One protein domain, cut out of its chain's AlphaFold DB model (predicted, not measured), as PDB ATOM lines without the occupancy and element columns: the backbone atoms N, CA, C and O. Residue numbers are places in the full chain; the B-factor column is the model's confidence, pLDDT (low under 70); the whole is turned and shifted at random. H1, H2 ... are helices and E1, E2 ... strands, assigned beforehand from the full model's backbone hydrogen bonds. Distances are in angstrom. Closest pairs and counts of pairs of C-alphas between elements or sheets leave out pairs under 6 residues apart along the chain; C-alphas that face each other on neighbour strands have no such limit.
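What this domain is: This is residues 34 to 117 of the 243 residues of an uncharacterized protein of Sporormia fimetaria CBS 119925 (UniProt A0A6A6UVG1). A strongly twisted sheet of five antiparallel strands has one short helix, H1, over one face, while a long loop, residues 89 to 107, swings out from E4 and returns to the sheet at E5. This loop is tied to the link from E1 to E2 by a short antiparallel pairing of residues 99 to 100 with 41 to 42. The printed part has 84 residues, with elements in the order E1 E2 H1 E3 E4 E5 and sheet order E1, E5, E3, E4, E2. The class is mixed, helices and strands, though named elements hold 38 of the 84 residues. The whole is compact and rounded, with a radius of gyration of the C-alphas of 11.7 A and spans of 31 by 31 by 26 A.

Where its parts are: The longest strand, E3, residues 71 to 78, covers 22.1 A from C-alpha 71 at (24.680, 41.082, 17.797). E4 is residues 83 to 88, 16.2 A; E5 is 108 to 112, 13.1 A, ending at C-alpha 112 (26.345, 37.944, 20.676). E1 is residues 35 to 39, 11.3 A, and E2 is 50 to 53, 9.3 A. H1, residues 56 to 65, measures 14.3 A.

How they stand to each other: E3 and E4 form a hairpin, with N 75 and O 85 at 2.9 A. E5 pairs with E3 through N 74 and O 109, 2.9 A. The edge strands are E1, with N 36 and O 110 at 2.8 A, and E2, with N 53 and O 84 at 2.8 A. H1 is on the sheet at a height of 7.7 A, two layers in all, along the strands at 23 degrees to E4 on the local plane. It is over E4 and only just over E3, where 3 of its 10 C-alphas fall. The closest C-alphas of H1 and E4 are those of Cys 59 and Cys 86, 5.2 A apart. E2, H1 and E3 make a split strand-helix-strand unit, two strands running the same way with E4 between them, and its crossover is right-handed. Every O i to N i+4 pair in H1 is within hydrogen-bond range.

The domain as a whole: The farthest C-alphas, Gly 102 and Ala 117, are 33.4 A apart. The printed part has no cut, and the link from E4 to E5 is long. Mean pLDDT of the printed part is 89.6, and residues 104 to 105 are under 70.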
ATOM      1  N   ASN A  34      30.423  36.829  23.644       96.62
ATOM      2  CA  ASN A  34      30.774  35.481  23.222       96.62
ATOM      3  C   ASN A  34      30.830  35.407  21.698       96.62
ATOM      4  O   ASN A  34      29.959  35.913  20.992       96.62
ATOM      5  N   LEU A  35      31.856  34.733  21.177       96.19
ATOM      6  CA  LEU A  35      31.919  34.399  19.759       96.19
ATOM      7  C   LEU A  35      30.838  33.354  19.454       96.19
ATOM      8  O   LEU A  35      30.909  32.236  19.963       96.19
ATOM      9  N   ILE A  36      29.872  33.710  18.611       95.62
ATOM     10  CA  ILE A  36      28.836  32.794  18.127       95.62
ATOM     11  C   ILE A  36      29.426  31.907  17.034       95.62
ATOM     12  O   ILE A  36      29.371  30.682  17.112       95.62
ATOM     13  N   THR A  37      29.980  32.538  15.998       94.75
ATOM     14  CA  THR A  37      30.471  31.846  14.804       94.75
ATOM     15  C   THR A  37      31.482  32.701  14.039       94.75
ATOM     16  O   THR A  37      31.726  33.870  14.360       94.75
ATOM     17  N   THR A  38      32.070  32.102  13.009       94.12
ATOM     18  CA  THR A  38      32.925  32.775  12.033       94.12
ATOM     19  C   THR A  38      32.391  32.559  10.625       94.12
ATOM     20  O   THR A  38      32.149  31.416  10.237       94.12
ATOM     21  N   LEU A  39      32.258  33.639   9.858       93.75
ATOM     22  CA  LEU A  39      31.689  33.628   8.506       93.75
ATOM     23  C   LEU A  39      32.664  34.221   7.488       93.75
ATOM     24  O   LEU A  39      33.577  34.956   7.850       93.75
ATOM     25  N   CYS A  40      32.472  33.922   6.210       90.94
ATOM     26  CA  CYS A  40      33.310  34.421   5.111       90.94
ATOM     27  C   CYS A  40      32.760  35.720   4.576       90.94
ATOM     28  O   CYS A  40      33.498  36.635   4.229       90.94
ATOM     29  N   ASP A  41      31.439  35.764   4.529       91.94
ATOM     30  CA  ASP A  41      30.674  36.926   4.168       91.94
ATOM     31  C   ASP A  41      29.374  36.911   4.966       91.94
ATOM     32  O   ASP A  41      28.968  35.888   5.529       91.94
ATOM     33  N   TYR A  42      28.748  38.071   5.025       93.94
ATOM     34  CA  TYR A  42      27.434  38.267   5.602       93.94
ATOM     35  C   TYR A  42      26.755  39.406   4.856       93.94
ATOM     36  O   TYR A  42      27.423  40.226   4.218       93.94
ATOM     37  N   LYS A  43      25.426  39.511   4.954       94.56
ATOM     38  CA  LYS A  43      24.726  40.674   4.392       94.56
ATOM     39  C   LYS A  43      25.400  41.971   4.850       94.56
ATOM     40  O   LYS A  43      25.681  42.153   6.033       94.56
ATOM     41  N   LYS A  44      25.681  42.880   3.918       92.19
ATOM     42  CA  LYS A  44      26.349  44.140   4.262       92.19
ATOM     43  C   LYS A  44      25.457  44.969   5.190       92.19
ATOM     44  O   LYS A  44      24.250  45.028   4.945       92.19
ATOM     45  N   PRO A  45      26.030  45.606   6.222       91.50
ATOM     46  CA  PRO A  45      25.273  46.480   7.104       91.50
ATOM     47  C   PRO A  45      24.793  47.723   6.341       91.50
ATOM     48  O   PRO A  45      25.342  48.082   5.291       91.50
ATOM     49  N   GLU A  46      23.764  48.390   6.865       86.81
ATOM     50  CA  GLU A  46      23.277  49.644   6.289       86.81
ATOM     51  C   GLU A  46      24.391  50.704   6.285       86.81
ATOM     52  O   GLU A  46      25.261  50.747   7.165       86.81
ATOM     53  N   LEU A  47      24.384  51.589   5.289       81.44
ATOM     54  CA  LEU A  47      25.360  52.670   5.208       81.44
ATOM     55  C   LEU A  47      25.386  53.500   6.505       81.44
ATOM     56  O   LEU A  47      24.360  53.935   7.018       81.44
ATOM     57  N   GLY A  48      26.589  53.725   7.036       79.44
ATOM     58  CA  GLY A  48      26.801  54.464   8.286       79.44
ATOM     59  C   GLY A  48      26.661  53.640   9.571       79.44
ATOM     60  O   GLY A  48      26.915  54.179  10.641       79.44
ATOM     61  N   THR A  49      26.336  52.346   9.483       87.38
ATOM     62  CA  THR A  49      26.334  51.419  10.640       87.38
ATOM     63  C   THR A  49      27.595  50.548  10.721       87.38
ATOM     64  O   THR A  49      27.768  49.770  11.660       87.38
ATOM     65  N   ALA A  50      28.513  50.720   9.764       91.06
ATOM     66  CA  ALA A  50      29.857  50.159   9.795       91.06
ATOM     67  C   ALA A  50      30.898  51.237  10.125       91.06
ATOM     68  O   ALA A  50      30.943  52.272   9.456       91.06
ATOM     69  N   VAL A  51      31.766  50.980  11.105       89.88
ATOM     70  CA  VAL A  51      32.807  51.924  11.546       89.88
ATOM     71  C   VAL A  51      34.173  51.273  11.671       89.88
ATOM     72  O   VAL A  51      34.294  50.089  11.984       89.88
ATOM     73  N   ALA A  52      35.223  52.060  11.442       90.69
ATOM     74  CA  ALA A  52      36.584  51.629  11.728       90.69
ATOM     75  C   ALA A  52      36.734  51.352  13.227       90.69
ATOM     76  O   ALA A  52      36.258  52.122  14.057       90.69
ATOM     77  N   SER A  53      37.411  50.261  13.567       90.56
ATOM     78  CA  SER A  53      37.547  49.791  14.937       90.56
ATOM     79  C   SER A  53      38.990  49.439  15.263       90.56
ATOM     80  O   SER A  53      39.697  48.809  14.471       90.56
ATOM     81  N   SER A  54      39.426  49.821  16.464       89.69
ATOM     82  CA  SER A  54      40.738  49.448  16.994       89.69
ATOM     83  C   SER A  54      40.821  47.973  17.405       89.69
ATOM     84  O   SER A  54      41.915  47.482  17.666       89.69
ATOM     85  N   GLY A  55      39.693  47.253  17.420       91.31
ATOM     86  CA  GLY A  55      39.628  45.821  17.686       91.31
ATOM     87  C   GLY A  55      38.259  45.375  18.202       91.31
ATOM     88  O   GLY A  55      37.358  46.181  18.418       91.31
ATOM     89  N   LYS A  56      38.117  44.071  18.456       93.25
ATOM     90  CA  LYS A  56      36.855  43.438  18.896       93.25
ATOM     91  C   LYS A  56      36.198  44.157  20.081       93.25
ATOM     92  O   LYS A  56      35.012  44.441  20.027       93.25
ATOM     93  N   LYS A  57      36.981  44.522  21.098       91.81
ATOM     94  CA  LYS A  57      36.495  45.223  22.297       91.81
ATOM     95  C   LYS A  57      35.845  46.577  21.998       91.81
ATOM     96  O   LYS A  57      34.721  46.809  22.415       91.81
ATOM     97  N   MET A  58      36.502  47.419  21.203       89.88
ATOM     98  CA  MET A  58      35.925  48.701  20.781       89.88
ATOM     99  C   MET A  58      34.658  48.492  19.941       89.88
ATOM    100  O   MET A  58      33.706  49.256  20.033       89.88
ATOM    101  N   CYS A  59      34.612  47.424  19.143       93.00
ATOM    102  CA  CYS A  59      33.406  47.067  18.402       93.00
ATOM    103  C   CYS A  59      32.242  46.655  19.328       93.00
ATOM    104  O   CYS A  59      31.089  47.007  19.079       93.00
ATOM    105  N   TRP A  60      32.539  45.963  20.428       94.06
ATOM    106  CA  TRP A  60      31.556  45.618  21.453       94.06
ATOM    107  C   TRP A  60      31.019  46.850  22.190       94.06
ATOM    108  O   TRP A  60      29.806  46.978  22.334       94.06
ATOM    109  N   GLU A  61      31.896  47.779  22.578       89.44
ATOM    110  CA  GLU A  61      31.502  49.087  23.133       89.44
ATOM    111  C   GLU A  61      30.599  49.839  22.174       89.44
ATOM    112  O   GLU A  61      29.530  50.303  22.550       89.44
ATOM    113  N   TYR A  62      30.992  49.893  20.904       88.00
ATOM    114  CA  TYR A  62      30.234  50.598  19.889       88.00
ATOM    115  C   TYR A  62      28.816  50.031  19.719       88.00
ATOM    116  O   TYR A  62      27.867  50.803  19.598       88.00
ATOM    117  N   CYS A  63      28.652  48.706  19.762       90.94
ATOM    118  CA  CYS A  63      27.336  48.057  19.777       90.94
ATOM    119  C   CYS A  63      26.537  48.388  21.050       90.94
ATOM    120  O   CYS A  63      25.349  48.698  20.963       90.94
ATOM    121  N   ASN A  64      27.177  48.367  22.223       86.88
ATOM    122  CA  ASN A  64      26.543  48.736  23.492       86.88
ATOM    123  C   ASN A  64      26.082  50.205  23.518       86.88
ATOM    124  O   ASN A  64      25.014  50.502  24.050       86.88
ATOM    125  N   ASP A  65      26.861  51.103  22.920       82.06
ATOM    126  CA  ASP A  65      26.611  52.545  22.911       82.06
ATOM    127  C   ASP A  65      25.623  52.980  21.820       82.06
ATOM    128  O   ASP A  65      25.047  54.068  21.901       82.06
ATOM    129  N   ASN A  66      25.394  52.128  20.816       82.19
ATOM    130  CA  ASN A  66      24.486  52.386  19.698       82.19
ATOM    131  C   ASN A  66      23.362  51.352  19.610       82.19
ATOM    132  O   ASN A  66      23.230  50.657  18.599       82.19
ATOM    133  N   PRO A  67      22.519  51.234  20.646       80.94
ATOM    134  CA  PRO A  67      21.417  50.306  20.585       80.94
ATOM    135  C   PRO A  67      20.241  50.891  19.762       80.94
ATOM    136  O   PRO A  67      20.165  52.113  19.596       80.94
ATOM    137  N   PRO A  68      19.306  50.061  19.252       86.19
ATOM    138  CA  PRO A  68      19.193  48.620  19.491       86.19
ATOM    139  C   PRO A  68      20.301  47.818  18.805       86.19
ATOM    140  O   PRO A  68      20.456  47.896  17.596       86.19
ATOM    141  N   CYS A  69      21.037  47.006  19.564       89.25
ATOM    142  CA  CYS A  69      22.073  46.118  19.045       89.25
ATOM    143  C   CYS A  69      21.950  44.755  19.743       89.25
ATOM    144  O   CYS A  69      22.067  44.675  20.970       89.25
ATOM    145  N   ASN A  70      21.656  43.705  18.969       94.06
ATOM    146  CA  ASN A  70      21.459  42.340  19.480       94.06
ATOM    147  C   ASN A  70      22.631  41.405  19.152       94.06
ATOM    148  O   ASN A  70      22.780  40.358  19.778       94.06
ATOM    149  N   PHE A  71      23.461  41.778  18.183       96.56
ATOM    150  CA  PHE A  71      24.680  41.082  17.797       96.56
ATOM    151  C   PHE A  71      25.599  42.062  17.069       96.56
ATOM    152  O   PHE A  71      25.163  43.124  16.615       96.56
ATOM    153  N   VAL A  72      26.872  41.704  16.936       97.06
ATOM    154  CA  VAL A  72      27.854  42.542  16.250       97.06
ATOM    155  C   VAL A  72      28.843  41.696  15.462       97.06
ATOM    156  O   VAL A  72      29.257  40.625  15.906       97.06
ATOM    157  N   ILE A  73      29.238  42.179  14.283       97.31
ATOM    158  CA  ILE A  73      30.216  41.500  13.431       97.31
ATOM    159  C   ILE A  73      31.502  42.321  13.370       97.31
ATOM    160  O   ILE A  73      31.490  43.505  13.040       97.31
ATOM    161  N   PHE A  74      32.634  41.679  13.654       96.25
ATOM    162  CA  PHE A  74      33.959  42.265  13.474       96.25
ATOM    163  C   PHE A  74      34.641  41.663  12.245       96.25
ATOM    164  O   PHE A  74      34.979  40.477  12.230       96.25
ATOM    165  N   LEU A  75      34.880  42.500  11.237       94.12
ATOM    166  CA  LEU A  75      35.709  42.177  10.080       94.12
ATOM    167  C   LEU A  75      37.158  42.560  10.388       94.12
ATOM    168  O   LEU A  75      37.481  43.746  10.486       94.12
ATOM    169  N   ALA A  76      38.037  41.569  10.531       90.81
ATOM    170  CA  ALA A  76      39.459  41.826  10.729       90.81
ATOM    171  C   ALA A  76      40.056  42.507   9.486       90.81
ATOM    172  O   ALA A  76      39.877  42.031   8.369       90.81
ATOM    173  N   GLY A  77      40.758  43.627   9.681       86.44
ATOM    174  CA  GLY A  77      41.386  44.377   8.590       86.44
ATOM    175  C   GLY A  77      42.904  44.219   8.567       86.44
ATOM    176  O   GLY A  77      43.480  43.836   7.555       86.44
ATOM    177  N   ASN A  78      43.567  44.510   9.690       83.25
ATOM    178  CA  ASN A  78      45.020  44.415   9.812       83.25
ATOM    179  C   ASN A  78      45.399  43.452  10.953       83.25
ATOM    180  O   ASN A  78      45.178  43.775  12.124       83.25
ATOM    181  N   PRO A  79      46.009  42.292  10.643       78.06
ATOM    182  CA  PRO A  79      46.347  41.287  11.648       78.06
ATOM    183  C   PRO A  79      47.471  41.720  12.601       78.06
ATOM    184  O   PRO A  79      47.593  41.154  13.681       78.06
ATOM    185  N   TYR A  80      48.283  42.719  12.239       81.44
ATOM    186  CA  TYR A  80      49.390  43.196  13.077       81.44
ATOM    187  C   TYR A  80      48.936  44.174  14.158       81.44
ATOM    188  O   TYR A  80      49.521  44.217  15.235       81.44
ATOM    189  N   THR A  81      47.910  44.972  13.867       84.94
ATOM    190  CA  THR A  81      47.353  45.953  14.808       84.94
ATOM    191  C   THR A  81      46.089  45.442  15.493       84.94
ATOM    192  O   THR A  81      45.648  46.043  16.466       84.94
ATOM    193  N   GLY A  82      45.483  44.367  14.982       83.56
ATOM    194  CA  GLY A  82      44.176  43.888  15.433       83.56
ATOM    195  C   GLY A  82      43.021  44.815  15.043       83.56
ATOM    196  O   GLY A  82      41.896  44.590  15.479       83.56
ATOM    197  N   THR A  83      43.284  45.842  14.224       92.12
ATOM    198  CA  THR A  83      42.274  46.802  13.767       92.12
ATOM    199  C   THR A  83      41.403  46.181  12.684       92.12
ATOM    200  O   THR A  83      41.853  45.345  11.893       92.12
ATOM    201  N   GLY A  84      40.170  46.646  12.583       93.12
ATOM    202  CA  GLY A  84      39.224  46.153  11.597       93.12
ATOM    203  C   GLY A  84      38.045  47.087  11.430       93.12
ATOM    204  O   GLY A  84      38.144  48.287  11.687       93.12
ATOM    205  N   THR A  85      36.924  46.515  11.022       93.75
ATOM    206  CA  THR A  85      35.664  47.231  10.866       93.75
ATOM    207  C   THR A  85      34.614  46.564  11.735       93.75
ATOM    208  O   THR A  85      34.453  45.345  11.706       93.75
ATOM    209  N   CYS A  86      33.911  47.373  12.516       94.75
ATOM    210  CA  CYS A  86      32.757  46.960  13.288       94.75
ATOM    211  C   CYS A  86      31.493  47.141  12.456       94.75
ATOM    212  O   CYS A  86      31.285  48.228  11.921       94.75
ATOM    213  N   TRP A  87      30.675  46.103  12.328       96.12
ATOM    214  CA  TRP A  87      29.401  46.125  11.612       96.12
ATOM    215  C   TRP A  87      28.256  45.946  12.607       96.12
ATOM    216  O   TRP A  87      28.189  44.923  13.294       96.12
ATOM    217  N   LEU A  88      27.359  46.932  12.662       93.94
ATOM    218  CA  LEU A  88      26.118  46.861  13.429       93.94
ATOM    219  C   LEU A  88      24.927  46.552  12.523       93.94
ATOM    220  O   LEU A  88      24.903  46.937  11.355       93.94
ATOM    221  N   TYR A  89      23.911  45.917  13.105       93.19
ATOM    222  CA  TYR A  89      22.627  45.632  12.464       93.19
ATOM    223  C   TYR A  89      21.499  46.074  13.399       93.19
ATOM    224  O   TYR A  89      20.977  45.266  14.172       93.19
ATOM    225  N   PRO A  90      21.180  47.380  13.423       88.69
ATOM    226  CA  PRO A  90      20.307  47.908  14.452       88.69
ATOM    227  C   PRO A  90      18.900  47.304  14.419       88.69
ATOM    228  O   PRO A  90      18.213  47.361  13.405       88.69
ATOM    229  N   GLY A  91      18.467  46.740  15.548       85.88
ATOM    230  CA  GLY A  91      17.138  46.135  15.699       85.88
ATOM    231  C   GLY A  91      16.944  44.791  14.990       85.88
ATOM    232  O   GLY A  91      15.830  44.269  15.000       85.88
ATOM    233  N   GLU A  92      17.993  44.224  14.397       92.69
ATOM    234  CA  GLU A  92      17.954  42.903  13.777       92.69
ATOM    235  C   GLU A  92      18.536  41.831  14.703       92.69
ATOM    236  O   GLU A  92      19.448  42.095  15.488       92.69
ATOM    237  N   ASP A  93      18.054  40.598  14.557       95.44
ATOM    238  CA  ASP A  93      18.666  39.417  15.162       95.44
ATOM    239  C   ASP A  93      19.611  38.726  14.173       95.44
ATOM    240  O   ASP A  93      19.423  38.792  12.953       95.44
ATOM    241  N   PHE A  94      20.634  38.053  14.702       96.06
ATOM    242  CA  PHE A  94      21.577  37.308  13.877       96.06
ATOM    243  C   PHE A  94      20.889  36.111  13.210       96.06
ATOM    244  O   PHE A  94      20.323  35.250  13.882       96.06
ATOM    245  N   ASP A  95      21.002  36.037  11.887       95.25
ATOM    246  CA  ASP A  95      20.536  34.914  11.074       95.25
ATOM    247  C   ASP A  95      21.727  34.279  10.356       95.25
ATOM    248  O   ASP A  95      22.254  34.853   9.402       95.25
ATOM    249  N   GLU A  96      22.158  33.103  10.816       92.19
ATOM    250  CA  GLU A  96      23.304  32.376  10.260       92.19
ATOM    251  C   GLU A  96      23.121  32.019   8.774       92.19
ATOM    252  O   GLU A  96      24.106  31.943   8.044       92.19
ATOM    253  N   SER A  97      21.880  31.877   8.288       93.50
ATOM    254  CA  SER A  97      21.598  31.519   6.888       93.50
ATOM    255  C   SER A  97      21.947  32.618   5.878       93.50
ATOM    256  O   SER A  97      22.003  32.361   4.677       93.50
ATOM    257  N   LEU A  98      22.200  33.838   6.359       93.69
ATOM    258  CA  LEU A  98      22.633  34.979   5.550       93.69
ATOM    259  C   LEU A  98      24.160  35.070   5.429       93.69
ATOM    260  O   LEU A  98      24.673  36.039   4.864       93.69
ATOM    261  N   GLY A  99      24.877  34.098   5.999       89.75
ATOM    262  CA  GLY A  99      26.324  34.000   5.966       89.75
ATOM    263  C   GLY A  99      26.825  32.755   5.252       89.75
ATOM    264  O   GLY A  99      26.155  31.729   5.187       89.75
ATOM    265  N   GLU A 100      28.054  32.843   4.758       88.94
ATOM    266  CA  GLU A 100      28.759  31.714   4.150       88.94
ATOM    267  C   GLU A 100      29.815  31.180   5.132       88.94
ATOM    268  O   GLU A 100      30.666  31.957   5.570       88.94
ATOM    269  N   PRO A 101      29.799  29.894   5.521       85.06
ATOM    270  CA  PRO A 101      30.820  29.313   6.395       85.06
ATOM    271  C   PRO A 101      32.070  28.847   5.616       85.06
ATOM    272  O   PRO A 101      32.055  28.714   4.395       85.06
ATOM    273  N   GLY A 102      33.146  28.487   6.334       73.00
ATOM    274  CA  GLY A 102      34.242  27.666   5.774       73.00
ATOM    275  C   GLY A 102      35.453  28.411   5.190       73.00
ATOM    276  O   GLY A 102      36.078  27.942   4.241       73.00
ATOM    277  N   CYS A 103      35.807  29.554   5.758       75.25
ATOM    278  CA  CYS A 103      36.843  30.462   5.249       75.25
ATOM    279  C   CYS A 103      38.220  30.162   5.837       75.25
ATOM    280  O   CYS A 103      38.348  29.577   6.911       75.25
ATOM    281  N   GLY A 104      39.253  30.618   5.126       69.75
ATOM    282  CA  GLY A 104      40.632  30.647   5.608       69.75
ATOM    283  C   GLY A 104      40.889  31.796   6.593       69.75
ATOM    284  O   GLY A 104      40.134  32.015   7.532       69.75
ATOM    285  N   ALA A 105      41.987  32.528   6.402       68.19
ATOM    286  CA  ALA A 105      42.432  33.547   7.356       68.19
ATOM    287  C   ALA A 105      41.502  34.778   7.442       68.19
ATOM    288  O   ALA A 105      41.339  35.330   8.532       68.19
ATOM    289  N   ASP A 106      40.861  35.163   6.336       77.75
ATOM    290  CA  ASP A 106      39.957  36.315   6.270       77.75
ATOM    291  C   ASP A 106      38.535  35.876   6.636       77.75
ATOM    292  O   ASP A 106      37.840  35.245   5.839       77.75
ATOM    293  N   HIS A 107      38.126  36.161   7.872       87.12
ATOM    294  CA  HIS A 107      36.815  35.791   8.397       87.12
ATOM    295  C   HIS A 107      36.188  36.936   9.201       87.12
ATOM    296  O   HIS A 107      36.862  37.727   9.865       87.12
ATOM    297  N   LEU A 108      34.866  36.980   9.164       94.31
ATOM    298  CA  LEU A 108      34.000  37.753  10.034       94.31
ATOM    299  C   LEU A 108      33.873  37.018  11.367       94.31
ATOM    300  O   LEU A 108      33.529  35.840  11.393       94.31
ATOM    301  N   SER A 109      34.140  37.697  12.480       95.38
ATOM    302  CA  SER A 109      33.827  37.183  13.819       95.38
ATOM    303  C   SER A 109      32.458  37.707  14.247       95.38
ATOM    304  O   SER A 109      32.312  38.918  14.416       95.38
ATOM    305  N   VAL A 110      31.475  36.823  14.426       96.94
ATOM    306  CA  VAL A 110      30.126  37.186  14.887       96.94
ATOM    307  C   VAL A 110      30.048  37.006  16.395       96.94
ATOM    308  O   VAL A 110      30.306  35.913  16.901       96.94
ATOM    309  N   PHE A 111      29.675  38.061  17.108       97.56
ATOM    310  CA  PHE A 111      29.499  38.046  18.555       97.56
ATOM    311  C   PHE A 111      28.035  38.246  18.929       97.56
ATOM    312  O   PHE A 111      27.298  38.932  18.217       97.56
ATOM    313  N   ASP A 112      27.632  37.656  20.051       96.62
ATOM    314  CA  ASP A 112      26.345  37.944  20.676       96.62
ATOM    315  C   ASP A 112      26.285  39.386  21.204       96.62
ATOM    316  O   ASP A 112      27.236  40.166  21.072       96.62
ATOM    317  N   LYS A 113      25.124  39.768  21.749       93.56
ATOM    318  CA  LYS A 113      24.933  41.078  22.364       93.56
ATOM    319  C   LYS A 113      25.987  41.293  23.459       93.56
ATOM    320  O   LYS A 113      25.941  40.585  24.467       93.56
ATOM    321  N   PRO A 114      26.871  42.294  23.319       92.44
ATOM    322  CA  PRO A 114      27.858  42.580  24.339       92.44
ATOM    323  C   PRO A 114      27.225  43.006  25.660       92.44
ATOM    324  O   PRO A 114      26.186  43.671  25.689       92.44
ATOM    325  N   VAL A 115      27.901  42.671  26.753       88.44
ATOM    326  CA  VAL A 115      27.570  43.112  28.106       88.44
ATOM    327  C   VAL A 115      28.766  43.872  28.660       88.44
ATOM    328  O   VAL A 115      29.868  43.334  28.732       88.44
ATOM    329  N   CYS A 116      28.556  45.128  29.047       86.62
ATOM    330  CA  CYS A 116      29.611  46.009  29.544       86.62
ATOM    331  C   CYS A 116      29.436  46.271  31.040       86.62
ATOM    332  O   CYS A 116      28.376  46.724  31.470       86.62
ATOM    333  N   ALA A 117      30.477  45.994  31.834       72.69
ATOM    334  CA  ALA A 117      30.412  46.111  33.295       72.69
ATOM    335  C   ALA A 117      30.259  47.565  33.784       72.69
ATOM    336  O   ALA A 117      29.640  47.805  34.820       72.69
TER     337      ALA A 117